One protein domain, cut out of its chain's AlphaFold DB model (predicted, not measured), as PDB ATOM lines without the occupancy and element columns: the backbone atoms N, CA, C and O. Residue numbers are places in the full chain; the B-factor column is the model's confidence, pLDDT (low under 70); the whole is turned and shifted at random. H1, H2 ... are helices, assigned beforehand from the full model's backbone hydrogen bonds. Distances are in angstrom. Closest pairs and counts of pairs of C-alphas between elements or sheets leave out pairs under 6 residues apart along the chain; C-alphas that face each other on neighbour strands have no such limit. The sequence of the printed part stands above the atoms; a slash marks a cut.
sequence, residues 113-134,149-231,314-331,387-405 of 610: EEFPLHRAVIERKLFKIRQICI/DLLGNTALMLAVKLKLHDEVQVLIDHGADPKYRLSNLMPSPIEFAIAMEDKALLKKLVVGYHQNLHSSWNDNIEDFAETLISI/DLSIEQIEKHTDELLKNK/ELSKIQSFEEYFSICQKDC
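What this domain is: This is residues 113 to 134, 149 to 231, 314 to 331 and 387 to 405 of the 610 residues of an uncharacterized protein of Stentor coeruleus (UniProt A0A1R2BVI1). Three helical hairpins, H1 with H2, H3 with H4 and H5 with H6, are stacked one on the next, with H1, H3 and H5 side by side in one row and H2, H4 and H6 in a second row. H6 is much longer than its partner, and residues 216 to 231, its last turn and H7, stick out as an arm; H8 crosses the first part of H6, and H9 packs crosswise on H1. The 142 printed residues hold nine named helices, H1 to H9 in order along the chain, and no named strand: all helix. The whole is only just compact, close to loose, with a radius of gyration of the C-alphas of 17.1 A, and elongated, spanning 56 by 35 by 31 A.

Where its parts are: H1 is residues 116 to 122, beginning at C-alpha 116 (140.903, 34.736, 102.562), and H2 is residues 126 to 134. H3 is residues 155 to 161, H4 165 to 173 and H5 189 to 195. H6, the longest, is residues 199 to 218 and measures 28.5 A from C-alpha 199 (147.732, 14.263, 120.792) to C-alpha 218. H7, residues 221 to 230, measures 14.5 A; H8, residues 317 to 329, 18.3 A; and H9, residues 394 to 403, 14.2 A, ending at C-alpha 403 (125.542, 38.158, 115.091).

How they stand to each other: H1 and H2 form a hairpin at a shallow tilt of 25 degrees; their closest C-alphas, of Ala 120 and Ile 129, are 5.8 A apart. H3 and H4 form the next hairpin, with C-alphas 159 and 168 closest at 5.7 A, and H5 and H6 the third, with C-alphas 193 and 202 closest at 5.3 A. H3 touches H1, closest at C-alphas 118 and 155, 4.7 A, and H5, closest at C-alphas 157 and 189, 5.1 A; it runs the same way as both. H4 touches H2, closest at C-alphas 126 and 167, 5.8 A, and residues 201 to 208 of H6, closest at C-alphas 172 and 208, 5.3 A. H8 touches residues 199 to 207 of H6 at a steep tilt of 63 degrees, closest at C-alphas 203 and 324, 5.8 A. H9 touches H1 about perpendicular, at 84 degrees, closest at C-alphas 119 and 394, 5.3 A. H7 meets H6 only through their link. In each of the nine helices every O i to N i+4 pair is within hydrogen-bond range.

The domain as a whole: The C-alphas farthest apart, of Ile 231 and Lys 390, are 58.0 A apart. Residues 135 to 148, 232 to 313 and 332 to 386 are not printed, and the C-alpha gaps across these cuts are 20.7 A, 29.9 A and 24.4 A. Of the links that are printed whole, H4 to H5, residues 174 to 188, is long and the others are tight. The mean pLDDT of the printed part is 85.3; residues 183 to 185, 331, 387 and 404 to 405 are under 70.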
ATOM      1  N   GLU A 113     135.581  39.863 102.209       71.62
ATOM      2  CA  GLU A 113     136.673  39.604 101.261       71.62
ATOM      3  C   GLU A 113     138.061  39.673 101.919       71.62
ATOM      4  O   GLU A 113     139.028  39.131 101.387       71.62
ATOM      5  N   GLU A 114     138.158  40.266 103.111       76.25
ATOM      6  CA  GLU A 114     139.411  40.505 103.834       76.25
ATOM      7  C   GLU A 114     139.855  39.300 104.689       76.25
ATOM      8  O   GLU A 114     140.876  39.362 105.374       76.25
ATOM      9  N   PHE A 115     139.123  38.177 104.619       85.75
ATOM     10  CA  PHE A 115     139.370  36.935 105.370       85.75
ATOM     11  C   PHE A 115     139.683  35.704 104.484       85.75
ATOM     12  O   PHE A 115     139.058  34.646 104.629       85.75
ATOM     13  N   PRO A 116     140.653  35.783 103.556       88.81
ATOM     14  CA  PRO A 116     140.903  34.736 102.562       88.81
ATOM     15  C   PRO A 116     141.379  33.404 103.151       88.81
ATOM     16  O   PRO A 116     140.960  32.345 102.680       88.81
ATOM     17  N   LEU A 117     142.225  33.432 104.189       91.69
ATOM     18  CA  LEU A 117     142.696  32.212 104.852       91.69
ATOM     19  C   LEU A 117     141.573  31.535 105.644       91.69
ATOM     20  O   LEU A 117     141.365  30.335 105.486       91.69
ATOM     21  N   HIS A 118     140.808  32.288 106.440       92.19
ATOM     22  CA  HIS A 118     139.652  31.767 107.179       92.19
ATOM     23  C   HIS A 118     138.629  31.157 106.224       92.19
ATOM     24  O   HIS A 118     138.183  30.034 106.450       92.19
ATOM     25  N   ARG A 119     138.334  31.839 105.109       92.56
ATOM     26  CA  ARG A 119     137.485  31.317 104.035       92.56
ATOM     27  C   ARG A 119     138.001  29.988 103.493       92.56
ATOM     28  O   ARG A 119     137.252  29.016 103.459       92.56
ATOM     29  N   ALA A 120     139.273  29.925 103.106       93.50
ATOM     30  CA  ALA A 120     139.861  28.712 102.547       93.50
ATOM     31  C   ALA A 120     139.914  27.547 103.561       93.50
ATOM     32  O   ALA A 120     139.778  26.395 103.152       93.50
ATOM     33  N   VAL A 121     140.042  27.833 104.864       94.81
ATOM     34  CA  VAL A 121     139.971  26.845 105.959       94.81
ATOM     35  C   VAL A 121     138.544  26.334 106.189       94.81
ATOM     36  O   VAL A 121     138.343  25.121 106.207       94.81
ATOM     37  N   ILE A 122     137.544  27.217 106.317       91.94
ATOM     38  CA  ILE A 122     136.133  26.816 106.491       91.94
ATOM     39  C   ILE A 122     135.652  25.986 105.290       91.94
ATOM     40  O   ILE A 122     135.039  24.935 105.465       91.94
ATOM     41  N   GLU A 123     135.994  26.412 104.069       93.31
ATOM     42  CA  GLU A 123     135.652  25.714 102.822       93.31
ATOM     43  C   GLU A 123     136.539  24.477 102.537       93.31
ATOM     44  O   GLU A 123     136.346  23.821 101.512       93.31
ATOM     45  N   ARG A 124     137.504  24.147 103.416       93.62
ATOM     46  CA  ARG A 124     138.422  22.984 103.330       93.62
ATOM     47  C   ARG A 124     139.213  22.904 102.018       93.62
ATOM     48  O   ARG A 124     139.388  21.846 101.411       93.62
ATOM     49  N   LYS A 125     139.692  24.054 101.544       93.81
ATOM     50  CA  LYS A 125     140.433  24.204 100.283       93.81
ATOM     51  C   LYS A 125     141.943  24.208 100.536       93.81
ATOM     52  O   LYS A 125     142.603  25.214 100.284       93.81
ATOM     53  N   LEU A 126     142.503  23.073 100.968       93.38
ATOM     54  CA  LEU A 126     143.939  22.894 101.266       93.38
ATOM     55  C   LEU A 126     144.879  23.493 100.199       93.38
ATOM     56  O   LEU A 126     145.806  24.235 100.523       93.38
ATOM     57  N   PHE A 127     144.615  23.233  98.913       91.44
ATOM     58  CA  PHE A 127     145.410  23.792  97.812       91.44
ATOM     59  C   PHE A 127     145.352  25.327  97.760       91.44
ATOM     60  O   PHE A 127     146.368  25.974  97.518       91.44
ATOM     61  N   LYS A 128     144.183  25.919  98.038       90.62
ATOM     62  CA  LYS A 128     144.002  27.373  98.072       90.62
ATOM     63  C   LYS A 128     144.720  27.988  99.275       90.62
ATOM     64  O   LYS A 128     145.378  29.003  99.096       90.62
ATOM     65  N   ILE A 129     144.678  27.347 100.449       92.12
ATOM     66  CA  ILE A 129     145.464  27.757 101.629       92.12
ATOM     67  C   ILE A 129     146.953  27.789 101.272       92.12
ATOM     68  O   ILE A 129     147.592  28.819 101.452       92.12
ATOM     69  N   ARG A 130     147.490  26.715 100.673       89.56
ATOM     70  CA  ARG A 130     148.893  26.674 100.226       89.56
ATOM     71  C   ARG A 130     149.217  27.793  99.224       89.56
ATOM     72  O   ARG A 130     150.223  28.470  99.402       89.56
ATOM     73  N   GLN A 131     148.384  28.022  98.205       84.75
ATOM     74  CA  GLN A 131     148.590  29.130  97.253       84.75
ATOM     75  C   GLN A 131     148.632  30.496  97.947       84.75
ATOM     76  O   GLN A 131     149.480  31.326  97.624       84.75
ATOM     77  N   ILE A 132     147.727  30.719  98.902       85.06
ATOM     78  CA  ILE A 132     147.652  31.956  99.674       85.06
ATOM     79  C   ILE A 132     148.919  32.135 100.527       85.06
ATOM     80  O   ILE A 132     149.567  33.171 100.429       85.06
ATOM     81  N   CYS A 133     149.313  31.124 101.308       83.81
ATOM     82  CA  CYS A 133     150.479  31.191 102.195       83.81
ATOM     83  C   CYS A 133     151.818  31.356 101.448       83.81
ATOM     84  O   CYS A 133     152.719  32.016 101.956       83.81
ATOM     85  N   ILE A 134     151.953  30.806 100.235       78.25
ATOM     86  CA  ILE A 134     153.149  30.982  99.385       78.25
ATOM     87  C   ILE A 134     153.205  32.391  98.749       78.25
ATOM     88  O   ILE A 134     154.278  32.858  98.349       78.25
ATOM     89  N   ASP A 149     139.888  37.007 112.998       84.50
ATOM     90  CA  ASP A 149     138.538  37.348 112.531       84.50
ATOM     91  C   ASP A 149     137.767  38.239 113.521       84.50
ATOM     92  O   ASP A 149     138.286  38.622 114.569       84.50
ATOM     93  N   LEU A 150     136.505  38.552 113.198       80.38
ATOM     94  CA  LEU A 150     135.604  39.367 114.029       80.38
ATOM     95  C   LEU A 150     135.396  38.829 115.459       80.38
ATOM     96  O   LEU A 150     134.974  39.583 116.332       80.38
ATOM     97  N   LEU A 151     135.666  37.542 115.705       79.25
ATOM     98  CA  LEU A 151     135.623  36.940 117.039       79.25
ATOM     99  C   LEU A 151     137.025  36.829 117.669       79.25
ATOM    100  O   LEU A 151     137.148  36.652 118.881       79.25
ATOM    101  N   GLY A 152     138.080  36.936 116.859       81.25
ATOM    102  CA  GLY A 152     139.482  36.833 117.245       81.25
ATOM    103  C   GLY A 152     140.161  35.510 116.868       81.25
ATOM    104  O   GLY A 152     141.284  35.272 117.315       81.25
ATOM    105  N   ASN A 153     139.516  34.623 116.094       86.12
ATOM    106  CA  ASN A 153     140.174  33.397 115.631       86.12
ATOM    107  C   ASN A 153     141.182  33.713 114.528       86.12
ATOM    108  O   ASN A 153     140.850  34.406 113.568       86.12
ATOM    109  N   THR A 154     142.360  33.100 114.580       91.81
ATOM    110  CA  THR A 154     143.215  32.988 113.391       91.81
ATOM    111  C   THR A 154     142.756  31.832 112.502       91.81
ATOM    112  O   THR A 154     142.041  30.926 112.949       91.81
ATOM    113  N   ALA A 155     143.215  31.806 111.249       94.06
ATOM    114  CA  ALA A 155     142.994  30.666 110.361       94.06
ATOM    115  C   ALA A 155     143.510  29.346 110.975       94.06
ATOM    116  O   ALA A 155     142.848  28.312 110.865       94.06
ATOM    117  N   LEU A 156     144.631  29.395 111.711       96.12
ATOM    118  CA  LEU A 156     145.169  28.250 112.451       96.12
ATOM    119  C   LEU A 156     144.228  27.802 113.583       96.12
ATOM    120  O   LEU A 156     143.991  26.604 113.732       96.12
ATOM    121  N   MET A 157     143.633  28.731 114.342       92.19
ATOM    122  CA  MET A 157     142.625  28.385 115.357       92.19
ATOM    123  C   MET A 157     141.401  27.696 114.740       92.19
ATOM    124  O   MET A 157     140.899  26.731 115.316       92.19
ATOM    125  N   LEU A 158     140.929  28.144 113.570       92.12
ATOM    126  CA  LEU A 158     139.810  27.503 112.868       92.12
ATOM    127  C   LEU A 158     140.163  26.103 112.363       92.12
ATOM    128  O   LEU A 158     139.397  25.168 112.594       92.12
ATOM    129  N   ALA A 159     141.337  25.933 111.752       95.00
ATOM    130  CA  ALA A 159     141.804  24.632 111.280       95.00
ATOM    131  C   ALA A 159     141.939  23.635 112.448       95.00
ATOM    132  O   ALA A 159     141.492  22.491 112.352       95.00
ATOM    133  N   VAL A 160     142.443  24.100 113.597       93.62
ATOM    134  CA  VAL A 160     142.495  23.330 114.847       93.62
ATOM    135  C   VAL A 160     141.096  22.969 115.361       93.62
ATOM    136  O   VAL A 160     140.841  21.800 115.644       93.62
ATOM    137  N   LYS A 161     140.162  23.929 115.443       89.31
ATOM    138  CA  LYS A 161     138.765  23.686 115.864       89.31
ATOM    139  C   LYS A 161     138.032  22.672 114.984       89.31
ATOM    140  O   LYS A 161     137.224  21.902 115.498       89.31
ATOM    141  N   LEU A 162     138.319  22.668 113.684       90.25
ATOM    142  CA  LEU A 162     137.753  21.738 112.706       90.25
ATOM    143  C   LEU A 162     138.511  20.399 112.608       90.25
ATOM    144  O   LEU A 162     138.070  19.524 111.865       90.25
ATOM    145  N   LYS A 163     139.610  20.216 113.361       91.88
ATOM    146  CA  LYS A 163     140.511  19.045 113.305       91.88
ATOM    147  C   LYS A 163     141.089  18.771 111.907       91.88
ATOM    148  O   LYS A 163     141.240  17.628 111.482       91.88
ATOM    149  N   LEU A 164     141.425  19.836 111.188       94.25
ATOM    150  CA  LEU A 164     141.983  19.793 109.838       94.25
ATOM    151  C   LEU A 164     143.514  19.645 109.900       94.25
ATOM    152  O   LEU A 164     144.252  20.626 109.874       94.25
ATOM    153  N   HIS A 165     144.001  18.409 110.066       95.06
ATOM    154  CA  HIS A 165     145.420  18.118 110.350       95.06
ATOM    155  C   HIS A 165     146.406  18.527 109.241       95.06
ATOM    156  O   HIS A 165     147.585  18.757 109.544       95.06
ATOM    157  N   ASP A 166     145.956  18.600 107.988       95.88
ATOM    158  CA  ASP A 166     146.793  18.946 106.834       95.88
ATOM    159  C   ASP A 166     146.817  20.462 106.618       95.88
ATOM    160  O   ASP A 166     147.881  21.046 106.432       95.88
ATOM    161  N   GLU A 167     145.674  21.128 106.766       96.25
ATOM    162  CA  GLU A 167     145.562  22.585 106.793       96.25
ATOM    163  C   GLU A 167     146.336  23.187 107.974       96.25
ATOM    164  O   GLU A 167     147.050  24.173 107.795       96.25
ATOM    165  N   VAL A 168     146.268  22.566 109.159       96.88
ATOM    166  CA  VAL A 168     147.105  22.929 110.316       96.88
ATOM    167  C   VAL A 168     148.590  22.788 109.985       96.88
ATOM    168  O   VAL A 168     149.358  23.674 110.343       96.88
ATOM    169  N   GLN A 169     148.998  21.723 109.281       95.06
ATOM    170  CA  GLN A 169     150.394  21.558 108.865       95.06
ATOM    171  C   GLN A 169     150.821  22.674 107.914       95.06
ATOM    172  O   GLN A 169     151.802  23.347 108.186       95.06
ATOM    173  N   VAL A 170     150.050  22.925 106.850       94.44
ATOM    174  CA  VAL A 170     150.378  23.966 105.867       94.44
ATOM    175  C   VAL A 170     150.471  25.342 106.526       94.44
ATOM    176  O   VAL A 170     151.393  26.085 106.214       94.44
ATOM    177  N   LEU A 171     149.568  25.690 107.446       95.06
ATOM    178  CA  LEU A 171     149.629  26.975 108.152       95.06
ATOM    179  C   LEU A 171     150.870  27.081 109.057       95.06
ATOM    180  O   LEU A 171     151.518  28.125 109.077       95.06
ATOM    181  N   ILE A 172     151.228  26.002 109.758       93.88
ATOM    182  CA  ILE A 172     152.448  25.922 110.577       93.88
ATOM    183  C   ILE A 172     153.710  26.054 109.717       93.88
ATOM    184  O   ILE A 172     154.565  26.877 110.028       93.88
ATOM    185  N   ASP A 173     153.797  25.311 108.610       88.62
ATOM    186  CA  ASP A 173     154.949  25.308 107.695       88.62
ATOM    187  C   ASP A 173     155.222  26.704 107.086       88.62
ATOM    188  O   ASP A 173     156.312  26.956 106.578       88.62
ATOM    189  N   HIS A 174     154.236  27.611 107.128       87.12
ATOM    190  CA  HIS A 174     154.336  29.000 106.660       87.12
ATOM    191  C   HIS A 174     154.349  30.033 107.810       87.12
ATOM    192  O   HIS A 174     154.155  31.225 107.567       87.12
ATOM    193  N   GLY A 175     154.601  29.599 109.051       86.25
ATOM    194  CA  GLY A 175     154.917  30.472 110.187       86.25
ATOM    195  C   GLY A 175     153.747  30.908 111.077       86.25
ATOM    196  O   GLY A 175     153.930  31.824 111.874       86.25
ATOM    197  N   ALA A 176     152.565  30.287 110.988       91.38
ATOM    198  CA  ALA A 176     151.450  30.590 111.896       91.38
ATOM    199  C   ALA A 176     151.806  30.249 113.356       91.38
ATOM    200  O   ALA A 176     152.221  29.122 113.626       91.38
ATOM    201  N   ASP A 177     151.635  31.177 114.304       88.38
ATOM    202  CA  ASP A 177     152.055  30.996 115.701       88.38
ATOM    203  C   ASP A 177     151.094  30.093 116.514       88.38
ATOM    204  O   ASP A 177     149.981  30.499 116.877       88.38
ATOM    205  N   PRO A 178     151.524  28.885 116.943       91.62
ATOM    206  CA  PRO A 178     150.687  27.983 117.738       91.62
ATOM    207  C   PRO A 178     150.385  28.487 119.163       91.62
ATOM    208  O   PRO A 178     149.516  27.937 119.861       91.62
ATOM    209  N   LYS A 179     151.091  29.530 119.623       86.44
ATOM    210  CA  LYS A 179     150.859  30.237 120.890       86.44
ATOM    211  C   LYS A 179     150.152  31.590 120.717       86.44
ATOM    212  O   LYS A 179     149.887  32.222 121.746       86.44
ATOM    213  N   TYR A 180     149.743  31.974 119.504       85.62
ATOM    214  CA  TYR A 180     149.091  33.258 119.241       85.62
ATOM    215  C   TYR A 180     147.838  33.466 120.101       85.62
ATOM    216  O   TYR A 180     147.025  32.552 120.279       85.62
ATOM    217  N   ARG A 181     147.659  34.690 120.613       76.56
ATOM    218  CA  ARG A 181     146.438  35.150 121.291       76.56
ATOM    219  C   ARG A 181     146.210  36.629 120.987       76.56
ATOM    220  O   ARG A 181     147.064  37.445 121.313       76.56
ATOM    221  N   LEU A 182     145.027  36.973 120.475       75.62
ATOM    222  CA  LEU A 182     144.590  38.369 120.347       75.62
ATOM    223  C   LEU A 182     144.371  39.026 121.720       75.62
ATOM    224  O   LEU A 182     144.654  40.204 121.918       75.62
ATOM    225  N   SER A 183     143.867  38.262 122.695       68.94
ATOM    226  CA  SER A 183     143.727  38.718 124.078       68.94
ATOM    227  C   SER A 183     143.938  37.580 125.074       68.94
ATOM    228  O   SER A 183     143.702  36.409 124.773       68.94
ATOM    229  N   ASN A 184     144.291  37.929 126.313       63.31
ATOM    230  CA  ASN A 184     144.476  36.975 127.415       63.31
ATOM    231  C   ASN A 184     143.207  36.159 127.749       63.31
ATOM    232  O   ASN A 184     143.286  35.155 128.464       63.31
ATOM    233  N   LEU A 185     142.033  36.586 127.265       66.38
ATOM    234  CA  LEU A 185     140.747  35.906 127.445       66.38
ATOM    235  C   LEU A 185     140.487  34.804 126.408       66.38
ATOM    236  O   LEU A 185     139.609  33.969 126.636       66.38
ATOM    237  N   MET A 186     141.261  34.777 125.322       72.81
ATOM    238  CA  MET A 186     141.164  33.780 124.260       72.81
ATOM    239  C   MET A 186     142.199  32.660 124.446       72.81
ATOM    240  O   MET A 186     143.289  32.901 124.979       72.81
ATOM    241  N   PRO A 187     141.879  31.420 124.041       78.31
ATOM    242  CA  PRO A 187     142.836  30.323 123.997       78.31
ATOM    243  C   PRO A 187     143.685  30.360 122.717       78.31
ATOM    244  O   PRO A 187     143.186  30.716 121.651       78.31
ATOM    245  N   SER A 188     144.950  29.943 122.805       85.88
ATOM    246  CA  SER A 188     145.810  29.761 121.622       85.88
ATOM    247  C   SER A 188     145.546  28.425 120.900       85.88
ATOM    248  O   SER A 188     144.937  27.528 121.493       85.88
ATOM    249  N   PRO A 189     146.034  28.224 119.657       91.44
ATOM    250  CA  PRO A 189     145.926  26.948 118.936       91.44
ATOM    251  C   PRO A 189     146.355  25.713 119.753       91.44
ATOM    252  O   PRO A 189     145.611  24.736 119.832       91.44
ATOM    253  N   ILE A 190     147.499  25.776 120.449       90.12
ATOM    254  CA  ILE A 190     147.946  24.721 121.383       90.12
ATOM    255  C   ILE A 190     146.915  24.450 122.492       90.12
ATOM    256  O   ILE A 190     146.687  23.298 122.863       90.12
ATOM    257  N   GLU A 191     146.259  25.482 123.024       85.12
ATOM    258  CA  GLU A 191     145.293  25.329 124.118       85.12
ATOM    259  C   GLU A 191     143.979  24.695 123.651       85.12
ATOM    260  O   GLU A 191     143.403  23.886 124.382       85.12
ATOM    261  N   PHE A 192     143.541  24.995 122.422       86.62
ATOM    262  CA  PHE A 192     142.452  24.270 121.767       86.62
ATOM    263  C   PHE A 192     142.791  22.779 121.609       86.62
ATOM    264  O   PHE A 192     141.979  21.938 121.993       86.62
ATOM    265  N   ALA A 193     143.991  22.439 121.127       89.62
ATOM    266  CA  ALA A 193     144.417  21.048 120.935       89.62
ATOM    267  C   ALA A 193     144.503  20.254 122.255       89.62
ATOM    268  O   ALA A 193     143.990  19.137 122.341       89.62
ATOM    269  N   ILE A 194     145.061  20.857 123.316       86.12
ATOM    270  CA  ILE A 194     145.076  20.276 124.674       86.12
ATOM    271  C   ILE A 194     143.648  20.024 125.177       86.12
ATOM    272  O   ILE A 194     143.380  18.986 125.780       86.12
ATOM    273  N   ALA A 195     142.715  20.950 124.934       81.88
ATOM    274  CA  ALA A 195     141.325  20.811 125.370       81.88
ATOM    275  C   ALA A 195     140.493  19.825 124.528       81.88
ATOM    276  O   ALA A 195     139.494  19.306 125.023       81.88
ATOM    277  N   MET A 196     140.906  19.552 123.287       84.81
ATOM    278  CA  MET A 196     140.378  18.464 122.449       84.81
ATOM    279  C   MET A 196     140.938  17.091 122.823       84.81
ATOM    280  O   MET A 196     140.441  16.091 122.308       84.81
ATOM    281  N   GLU A 197     141.976  17.057 123.664       87.00
ATOM    282  CA  GLU A 197     142.775  15.871 123.997       87.00
ATOM    283  C   GLU A 197     143.366  15.190 122.742       87.00
ATOM    284  O   GLU A 197     143.591  13.983 122.696       87.00
ATOM    285  N   ASP A 198     143.644  15.993 121.707       90.88
ATOM    286  CA  ASP A 198     144.116  15.532 120.404       90.88
ATOM    287  C   ASP A 198     145.651  15.531 120.346       90.88
ATOM    288  O   ASP A 198     146.286  16.522 119.975       90.88
ATOM    289  N   LYS A 199     146.265  14.409 120.752       93.00
ATOM    290  CA  LYS A 199     147.732  14.263 120.792       93.00
ATOM    291  C   LYS A 199     148.382  14.463 119.417       93.00
ATOM    292  O   LYS A 199     149.467  15.035 119.349       93.00
ATOM    293  N   ALA A 200     147.740  14.031 118.330       94.12
ATOM    294  CA  ALA A 200     148.305  14.132 116.983       94.12
ATOM    295  C   ALA A 200     148.327  15.582 116.478       94.12
ATOM    296  O   ALA A 200     149.340  16.046 115.950       94.12
ATOM    297  N   LEU A 201     147.232  16.320 116.687       94.94
ATOM    298  CA  LEU A 201     147.152  17.745 116.369       94.94
ATOM    299  C   LEU A 201     148.087  18.577 117.263       94.94
ATOM    300  O   LEU A 201     148.792  19.459 116.777       94.94
ATOM    301  N   LEU A 202     148.147  18.259 118.563       93.75
ATOM    302  CA  LEU A 202     149.052  18.920 119.504       93.75
ATOM    303  C   LEU A 202     150.523  18.691 119.136       93.75
ATOM    304  O   LEU A 202     151.291  19.648 119.172       93.75
ATOM    305  N   LYS A 203     150.911  17.474 118.724       94.44
ATOM    306  CA  LYS A 203     152.281  17.172 118.278       94.44
ATOM    307  C   LYS A 203     152.701  18.091 117.124       94.44
ATOM    308  O   LYS A 203     153.760  18.704 117.209       94.44
ATOM    309  N   LYS A 204     151.848  18.265 116.102       94.94
ATOM    310  CA  LYS A 204     152.085  19.208 114.985       94.94
ATOM    311  C   LYS A 204     152.297  20.643 115.482       94.94
ATOM    312  O   LYS A 204     153.280  21.280 115.125       94.94
ATOM    313  N   LEU A 205     151.418  21.128 116.361       94.44
ATOM    314  CA  LEU A 205     151.505  22.475 116.940       94.44
ATOM    315  C   LEU A 205     152.750  22.677 117.827       94.44
ATOM    316  O   LEU A 205     153.286  23.782 117.885       94.44
ATOM    317  N   VAL A 206     153.229  21.631 118.505       90.50
ATOM    318  CA  VAL A 206     154.486  21.661 119.269       90.50
ATOM    319  C   VAL A 206     155.699  21.751 118.340       90.50
ATOM    320  O   VAL A 206     156.612  22.515 118.647       90.50
ATOM    321  N   VAL A 207     155.701  21.035 117.208       90.69
ATOM    322  CA  VAL A 207     156.743  21.171 116.171       90.69
ATOM    323  C   VAL A 207     156.770  22.601 115.636       90.69
ATOM    324  O   VAL A 207     157.804  23.255 115.730       90.69
ATOM    325  N   GLY A 208     155.619  23.125 115.199       88.81
ATOM    326  CA  GLY A 208     155.506  24.495 114.690       88.81
ATOM    327  C   GLY A 208     155.959  25.566 115.678       88.81
ATOM    328  O   GLY A 208     156.620  26.531 115.308       88.81
ATOM    329  N   TYR A 209     155.667  25.378 116.966       87.19
ATOM    330  CA  TYR A 209     156.121  26.304 117.996       87.19
ATOM    331  C   TYR A 209     157.653  26.345 118.097       87.19
ATOM    332  O   TYR A 209     158.229  27.429 118.178       87.19
ATOM    333  N   HIS A 210     158.318  25.188 118.062       82.56
ATOM    334  CA  HIS A 210     159.782  25.124 118.103       82.56
ATOM    335  C   HIS A 210     160.430  25.594 116.795       82.56
ATOM    336  O   HIS A 210     161.438  26.291 116.855       82.56
ATOM    337  N   GLN A 211     159.813  25.335 115.639       83.94
ATOM    338  CA  GLN A 211     160.229  25.907 114.350       83.94
ATOM    339  C   GLN A 211     160.150  27.442 114.350       83.94
ATOM    340  O   GLN A 211     161.071  28.104 113.872       83.94
ATOM    341  N   ASN A 212     159.101  28.024 114.939       81.62
ATOM    342  CA  ASN A 212     158.982  29.475 115.084       81.62
ATOM    343  C   ASN A 212     160.038  30.051 116.042       81.62
ATOM    344  O   ASN A 212     160.611  31.093 115.734       81.62
ATOM    345  N   LEU A 213     160.349  29.372 117.157       77.00
ATOM    346  CA  LEU A 213     161.459  29.772 118.036       77.00
ATOM    347  C   LEU A 213     162.809  29.730 117.307       77.00
ATOM    348  O   LEU A 213     163.555  30.700 117.366       77.00
ATOM    349  N   HIS A 214     163.103  28.638 116.600       80.00
ATOM    350  CA  HIS A 214     164.328  28.447 115.816       80.00
ATOM    351  C   HIS A 214     164.465  29.505 114.712       80.00
ATOM    352  O   HIS A 214     165.521  30.104 114.524       80.00
ATOM    353  N   SER A 215     163.374  29.790 114.000       79.00
ATOM    354  CA  SER A 215     163.353  30.804 112.943       79.00
ATOM    355  C   SER A 215     163.529  32.210 113.515       79.00
ATOM    356  O   SER A 215     164.303  32.994 112.979       79.00
ATOM    357  N   SER A 216     162.861  32.526 114.632       75.00
ATOM    358  CA  SER A 216     162.992  33.822 115.309       75.00
ATOM    359  C   SER A 216     164.363  34.012 115.962       75.00
ATOM    360  O   SER A 216     164.861  35.133 116.023       75.00
ATOM    361  N   TRP A 217     165.007  32.934 116.404       77.12
ATOM    362  CA  TRP A 217     166.403  32.937 116.827       77.12
ATOM    363  C   TRP A 217     167.324  33.299 115.653       77.12
ATOM    364  O   TRP A 217     168.019  34.312 115.714       77.12
ATOM    365  N   ASN A 218     167.236  32.565 114.540       80.25
ATOM    366  CA  ASN A 218     168.061  32.796 113.349       80.25
ATOM    367  C   ASN A 218     167.869  34.195 112.727       80.25
ATOM    368  O   ASN A 218     168.838  34.788 112.265       80.25
ATOM    369  N   ASP A 219     166.655  34.759 112.753       75.75
ATOM    370  CA  ASP A 219     166.359  36.111 112.230       75.75
ATOM    371  C   ASP A 219     166.902  37.265 113.116       75.75
ATOM    372  O   ASP A 219     166.807  38.436 112.729       75.75
ATOM    373  N   ASN A 220     167.430  36.966 114.313       76.69
ATOM    374  CA  ASN A 220     167.900  37.955 115.302       76.69
ATOM    375  C   ASN A 220     169.329  37.695 115.835       76.69
ATOM    376  O   ASN A 220     169.871  38.527 116.561       76.69
ATOM    377  N   ILE A 221     169.948  36.557 115.514       82.94
ATOM    378  CA  ILE A 221     171.219  36.124 116.115       82.94
ATOM    379  C   ILE A 221     172.435  36.970 115.716       82.94
ATOM    380  O   ILE A 221     173.344  37.159 116.527       82.94
ATOM    381  N   GLU A 222     172.440  37.513 114.496       82.69
ATOM    382  CA  GLU A 222     173.488  38.424 114.019       82.69
ATOM    383  C   GLU A 222     173.473  39.725 114.842       82.69
ATOM    384  O   GLU A 222     174.487  40.087 115.439       82.69
ATOM    385  N   ASP A 223     172.294  40.344 115.005       78.50
ATOM    386  CA  ASP A 223     172.109  41.546 115.835       78.50
ATOM    387  C   ASP A 223     172.525  41.318 117.297       78.50
ATOM    388  O   ASP A 223     172.976  42.243 117.977       78.50
ATOM    389  N   PHE A 224     172.383  40.091 117.811       81.75
ATOM    390  CA  PHE A 224     172.847  39.756 119.153       81.75
ATOM    391  C   PHE A 224     174.369  39.704 119.260       81.75
ATOM    392  O   PHE A 224     174.929  40.251 120.213       81.75
ATOM    393  N   ALA A 225     175.050  39.082 118.297       86.31
ATOM    394  CA  ALA A 225     176.509  39.075 118.269       86.31
ATOM    395  C   ALA A 225     177.061  40.510 118.162       86.31
ATOM    396  O   ALA A 225     177.984  40.868 118.898       86.31
ATOM    397  N   GLU A 226     176.444  41.357 117.329       84.12
ATOM    398  CA  GLU A 226     176.763  42.790 117.236       84.12
ATOM    399  C   GLU A 226     176.471  43.539 118.548       84.12
ATOM    400  O   GLU A 226     177.300  44.320 119.022       84.12
ATOM    401  N   THR A 227     175.335  43.253 119.194       82.38
ATOM    402  CA  THR A 227     174.994  43.802 120.516       82.38
ATOM    403  C   THR A 227     176.067  43.468 121.545       82.38
ATOM    404  O   THR A 227     176.512  44.360 122.266       82.38
ATOM    405  N   LEU A 228     176.515  42.209 121.621       87.06
ATOM    406  CA  LEU A 228     177.547  41.798 122.574       87.06
ATOM    407  C   LEU A 228     178.851  42.566 122.354       87.06
ATOM    408  O   LEU A 228     179.444  43.006 123.335       87.06
ATOM    409  N   ILE A 229     179.252  42.821 121.105       89.31
ATOM    410  CA  ILE A 229     180.431  43.650 120.801       89.31
ATOM    411  C   ILE A 229     180.287  45.073 121.375       89.31
ATOM    412  O   ILE A 229     181.281  45.648 121.814       89.31
ATOM    413  N   SER A 230     179.073  45.639 121.419       84.81
ATOM    414  CA  SER A 230     178.842  46.988 121.969       84.81
ATOM    415  C   SER A 230     178.947  47.084 123.501       84.81
ATOM    416  O   SER A 230     179.237  48.156 124.035       84.81
ATOM    417  N   ILE A 231     178.726  45.976 124.215       85.88
ATOM    418  CA  ILE A 231     178.791  45.904 125.683       85.88
ATOM    419  C   ILE A 231     180.272  45.790 126.100       85.88
ATOM    420  O   ILE A 231     181.009  45.041 125.456       85.88
ATOM    421  N   ASP A 314     166.784  21.999 115.615       72.31
ATOM    422  CA  ASP A 314     165.640  21.092 115.513       72.31
ATOM    423  C   ASP A 314     165.629  20.055 116.652       72.31
ATOM    424  O   ASP A 314     166.668  19.567 117.114       72.31
ATOM    425  N   LEU A 315     164.425  19.735 117.134       74.19
ATOM    426  CA  LEU A 315     164.216  18.761 118.203       74.19
ATOM    427  C   LEU A 315     164.034  17.352 117.639       74.19
ATOM    428  O   LEU A 315     163.337  17.148 116.646       74.19
ATOM    429  N   SER A 316     164.565  16.354 118.349       80.12
ATOM    430  CA  SER A 316     164.281  14.954 118.030       80.12
ATOM    431  C   SER A 316     162.806  14.606 118.275       80.12
ATOM    432  O   SER A 316     162.123  15.208 119.112       80.12
ATOM    433  N   ILE A 317     162.319  13.580 117.570       84.81
ATOM    434  CA  ILE A 317     160.926  13.113 117.659       84.81
ATOM    435  C   ILE A 317     160.547  12.785 119.114       84.81
ATOM    436  O   ILE A 317     159.473  13.180 119.568       84.81
ATOM    437  N   GLU A 318     161.448  12.156 119.870       82.75
ATOM    438  CA  GLU A 318     161.263  11.838 121.292       82.75
ATOM    439  C   GLU A 318     161.087  13.082 122.176       82.75
ATOM    440  O   GLU A 318     160.254  13.098 123.082       82.75
ATOM    441  N   GLN A 319     161.854  14.149 121.921       79.75
ATOM    442  CA  GLN A 319     161.764  15.402 122.682       79.75
ATOM    443  C   GLN A 319     160.427  16.103 122.422       79.75
ATOM    444  O   GLN A 319     159.790  16.600 123.354       79.75
ATOM    445  N   ILE A 320     159.972  16.085 121.167       84.94
ATOM    446  CA  ILE A 320     158.655  16.586 120.760       84.94
ATOM    447  C   ILE A 320     157.538  15.775 121.432       84.94
ATOM    448  O   ILE A 320     156.587  16.359 121.955       84.94
ATOM    449  N   GLU A 321     157.638  14.443 121.456       88.56
ATOM    450  CA  GLU A 321     156.642  13.574 122.095       88.56
ATOM    451  C   GLU A 321     156.581  13.768 123.606       88.56
ATOM    452  O   GLU A 321     155.494  13.976 124.144       88.56
ATOM    453  N   LYS A 322     157.735  13.814 124.275       85.44
ATOM    454  CA  LYS A 322     157.822  14.094 125.709       85.44
ATOM    455  C   LYS A 322     157.178  15.430 126.074       85.44
ATOM    456  O   LYS A 322     156.327  15.473 126.960       85.44
ATOM    457  N   HIS A 323     157.514  16.504 125.359       83.12
ATOM    458  CA  HIS A 323     156.914  17.823 125.579       83.12
ATOM    459  C   HIS A 323     155.396  17.812 125.307       83.12
ATOM    460  O   HIS A 323     154.623  18.411 126.055       83.12
ATOM    461  N   THR A 324     154.944  17.074 124.287       87.94
ATOM    462  CA  THR A 324     153.515  16.876 123.986       87.94
ATOM    463  C   THR A 324     152.783  16.184 125.146       87.94
ATOM    464  O   THR A 324     151.722  16.646 125.572       87.94
ATOM    465  N   ASP A 325     153.352  15.112 125.702       88.50
ATOM    466  CA  ASP A 325     152.762  14.373 126.827       88.50
ATOM    467  C   ASP A 325     152.803  15.162 128.143       88.50
ATOM    468  O   ASP A 325     151.844  15.134 128.921       88.50
ATOM    469  N   GLU A 326     153.862  15.938 128.380       84.12
ATOM    470  CA  GLU A 326     153.953  16.865 129.510       84.12
ATOM    471  C   GLU A 326     152.865  17.947 129.455       84.12
ATOM    472  O   GLU A 326     152.265  18.245 130.494       84.12
ATOM    473  N   LEU A 327     152.552  18.489 128.272       83.25
ATOM    474  CA  LEU A 327     151.461  19.451 128.071       83.25
ATOM    475  C   LEU A 327     150.073  18.819 128.286       83.25
ATOM    476  O   LEU A 327     149.227  19.417 128.952       83.25
ATOM    477  N   LEU A 328     149.839  17.595 127.797       84.44
ATOM    478  CA  LEU A 328     148.575  16.870 128.019       84.44
ATOM    479  C   LEU A 328     148.362  16.502 129.495       84.44
ATOM    480  O   LEU A 328     147.243  16.592 130.009       84.44
ATOM    481  N   LYS A 329     149.435  16.122 130.198       83.62
ATOM    482  CA  LYS A 329     149.430  15.840 131.642       83.62
ATOM    483  C   LYS A 329     149.208  17.120 132.450       83.62
ATOM    484  O   LYS A 329     148.393  17.154 133.376       83.62
ATOM    485  N   ASN A 330     149.888  18.205 132.081       71.25
ATOM    486  CA  ASN A 330     149.768  19.511 132.715       71.25
ATOM    487  C   ASN A 330     148.701  20.382 132.035       71.25
ATOM    488  O   ASN A 330     149.012  21.441 131.499       71.25
ATOM    489  N   LYS A 331     147.415  20.018 132.192       64.81
ATOM    490  CA  LYS A 331     146.226  20.810 131.772       64.81
ATOM    491  C   LYS A 331     146.051  22.160 132.517       64.81
ATOM    492  O   LYS A 331     144.934  22.588 132.814       64.81
ATOM    493  N   GLU A 387     128.971  23.159 116.736       65.75
ATOM    494  CA  GLU A 387     128.280  23.470 115.487       65.75
ATOM    495  C   GLU A 387     129.236  23.892 114.368       65.75
ATOM    496  O   GLU A 387     128.873  23.755 113.205       65.75
ATOM    497  N   LEU A 388     130.475  24.298 114.685       77.19
ATOM    498  CA  LEU A 388     131.454  24.732 113.681       77.19
ATOM    499  C   LEU A 388     131.732  23.637 112.635       77.19
ATOM    500  O   LEU A 388     131.899  23.925 111.458       77.19
ATOM    501  N   SER A 389     131.709  22.365 113.048       75.44
ATOM    502  CA  SER A 389     131.895  21.206 112.164       75.44
ATOM    503  C   SER A 389     130.769  20.991 111.144       75.44
ATOM    504  O   SER A 389     130.979  20.266 110.166       75.44
ATOM    505  N   LYS A 390     129.589  21.591 111.368       82.81
ATOM    506  CA  LYS A 390     128.425  21.525 110.469       82.81
ATOM    507  C   LYS A 390     128.471  22.588 109.370       82.81
ATOM    508  O   LYS A 390     127.874  22.367 108.323       82.81
ATOM    509  N   ILE A 391     129.148  23.709 109.620       84.12
ATOM    510  CA  ILE A 391     129.237  24.841 108.695       84.12
ATOM    511  C   ILE A 391     130.053  24.423 107.468       84.12
ATOM    512  O   ILE A 391     131.122  23.819 107.598       84.12
ATOM    513  N   GLN A 392     129.536  24.730 106.276       81.69
ATOM    514  CA  GLN A 392     130.173  24.370 104.997       81.69
ATOM    515  C   GLN A 392     130.532  25.578 104.125       81.69
ATOM    516  O   GLN A 392     131.326  25.440 103.196       81.69
ATOM    517  N   SER A 393     129.965  26.754 104.411       89.75
ATOM    518  CA  SER A 393     130.236  27.993 103.674       89.75
ATOM    519  C   SER A 393     130.839  29.056 104.585       89.75
ATOM    520  O   SER A 393     130.520  29.138 105.774       89.75
ATOM    521  N   PHE A 394     131.711  29.893 104.025       88.44
ATOM    522  CA  PHE A 394     132.283  31.000 104.782       88.44
ATOM    523  C   PHE A 394     131.250  32.102 105.050       88.44
ATOM    524  O   PHE A 394     131.293  32.740 106.093       88.44
ATOM    525  N   GLU A 395     130.275  32.280 104.162       90.12
ATOM    526  CA  GLU A 395     129.166  33.222 104.316       90.12
ATOM    527  C   GLU A 395     128.294  32.896 105.541       90.12
ATOM    528  O   GLU A 395     127.915  33.797 106.292       90.12
ATOM    529  N   GLU A 396     128.016  31.611 105.788       87.56
ATOM    530  CA  GLU A 396     127.322  31.130 106.989       87.56
ATOM    531  C   GLU A 396     128.155  31.395 108.252       87.56
ATOM    532  O   GLU A 396     127.651  31.989 109.208       87.56
ATOM    533  N   TYR A 397     129.446  31.039 108.228       87.50
ATOM    534  CA  TYR A 397     130.385  31.312 109.321       87.50
ATOM    535  C   TYR A 397     130.462  32.810 109.664       87.50
ATOM    536  O   TYR A 397     130.306  33.207 110.820       87.50
ATOM    537  N   PHE A 398     130.654  33.656 108.653       86.25
ATOM    538  CA  PHE A 398     130.784  35.102 108.798       86.25
ATOM    539  C   PHE A 398     129.484  35.742 109.307       86.25
ATOM    540  O   PHE A 398     129.518  36.601 110.189       86.25
ATOM    541  N   SER A 399     128.328  35.255 108.844       85.12
ATOM    542  CA  SER A 399     127.010  35.677 109.339       85.12
ATOM    543  C   SER A 399     126.792  35.349 110.820       85.12
ATOM    544  O   SER A 399     126.089  36.086 111.511       85.12
ATOM    545  N   ILE A 400     127.365  34.247 111.317       81.44
ATOM    546  CA  ILE A 400     127.364  33.910 112.750       81.44
ATOM    547  C   ILE A 400     128.304  34.860 113.499       81.44
ATOM    548  O   ILE A 400     127.884  35.476 114.474       81.44
ATOM    549  N   CYS A 401     129.523  35.077 112.995       79.31
ATOM    550  CA  CYS A 401     130.495  35.995 113.599       79.31
ATOM    551  C   CYS A 401     129.961  37.427 113.760       79.31
ATOM    552  O   CYS A 401     130.216  38.064 114.777       79.31
ATOM    553  N   GLN A 402     129.186  37.925 112.791       80.25
ATOM    554  CA  GLN A 402     128.542  39.241 112.877       80.25
ATOM    555  C   GLN A 402     127.416  39.305 113.924       80.25
ATOM    556  O   GLN A 402     127.239  40.341 114.560       80.25
ATOM    557  N   LYS A 403     126.651  38.220 114.117       76.56
ATOM    558  CA  LYS A 403     125.542  38.158 115.091       76.56
ATOM    559  C   LYS A 403     126.036  37.951 116.521       76.56
ATOM    560  O   LYS A 403     125.529  38.583 117.444       76.56
ATOM    561  N   ASP A 404     127.033  37.086 116.688       69.25
ATOM    562  CA  ASP A 404     127.613  36.696 117.974       69.25
ATOM    563  C   ASP A 404     128.932  37.431 118.278       69.25
ATOM    564  O   ASP A 404     129.713  36.988 119.120       69.25
ATOM    565  N   CYS A 405     129.161  38.601 117.670       58.59
ATOM    566  CA  CYS A 405     130.329  39.467 117.912       58.59
ATOM    567  C   CYS A 405     130.496  39.894 119.387       58.59
ATOM    568  O   CYS A 405     131.577  40.287 119.821       58.59
TER     569      CYS A 405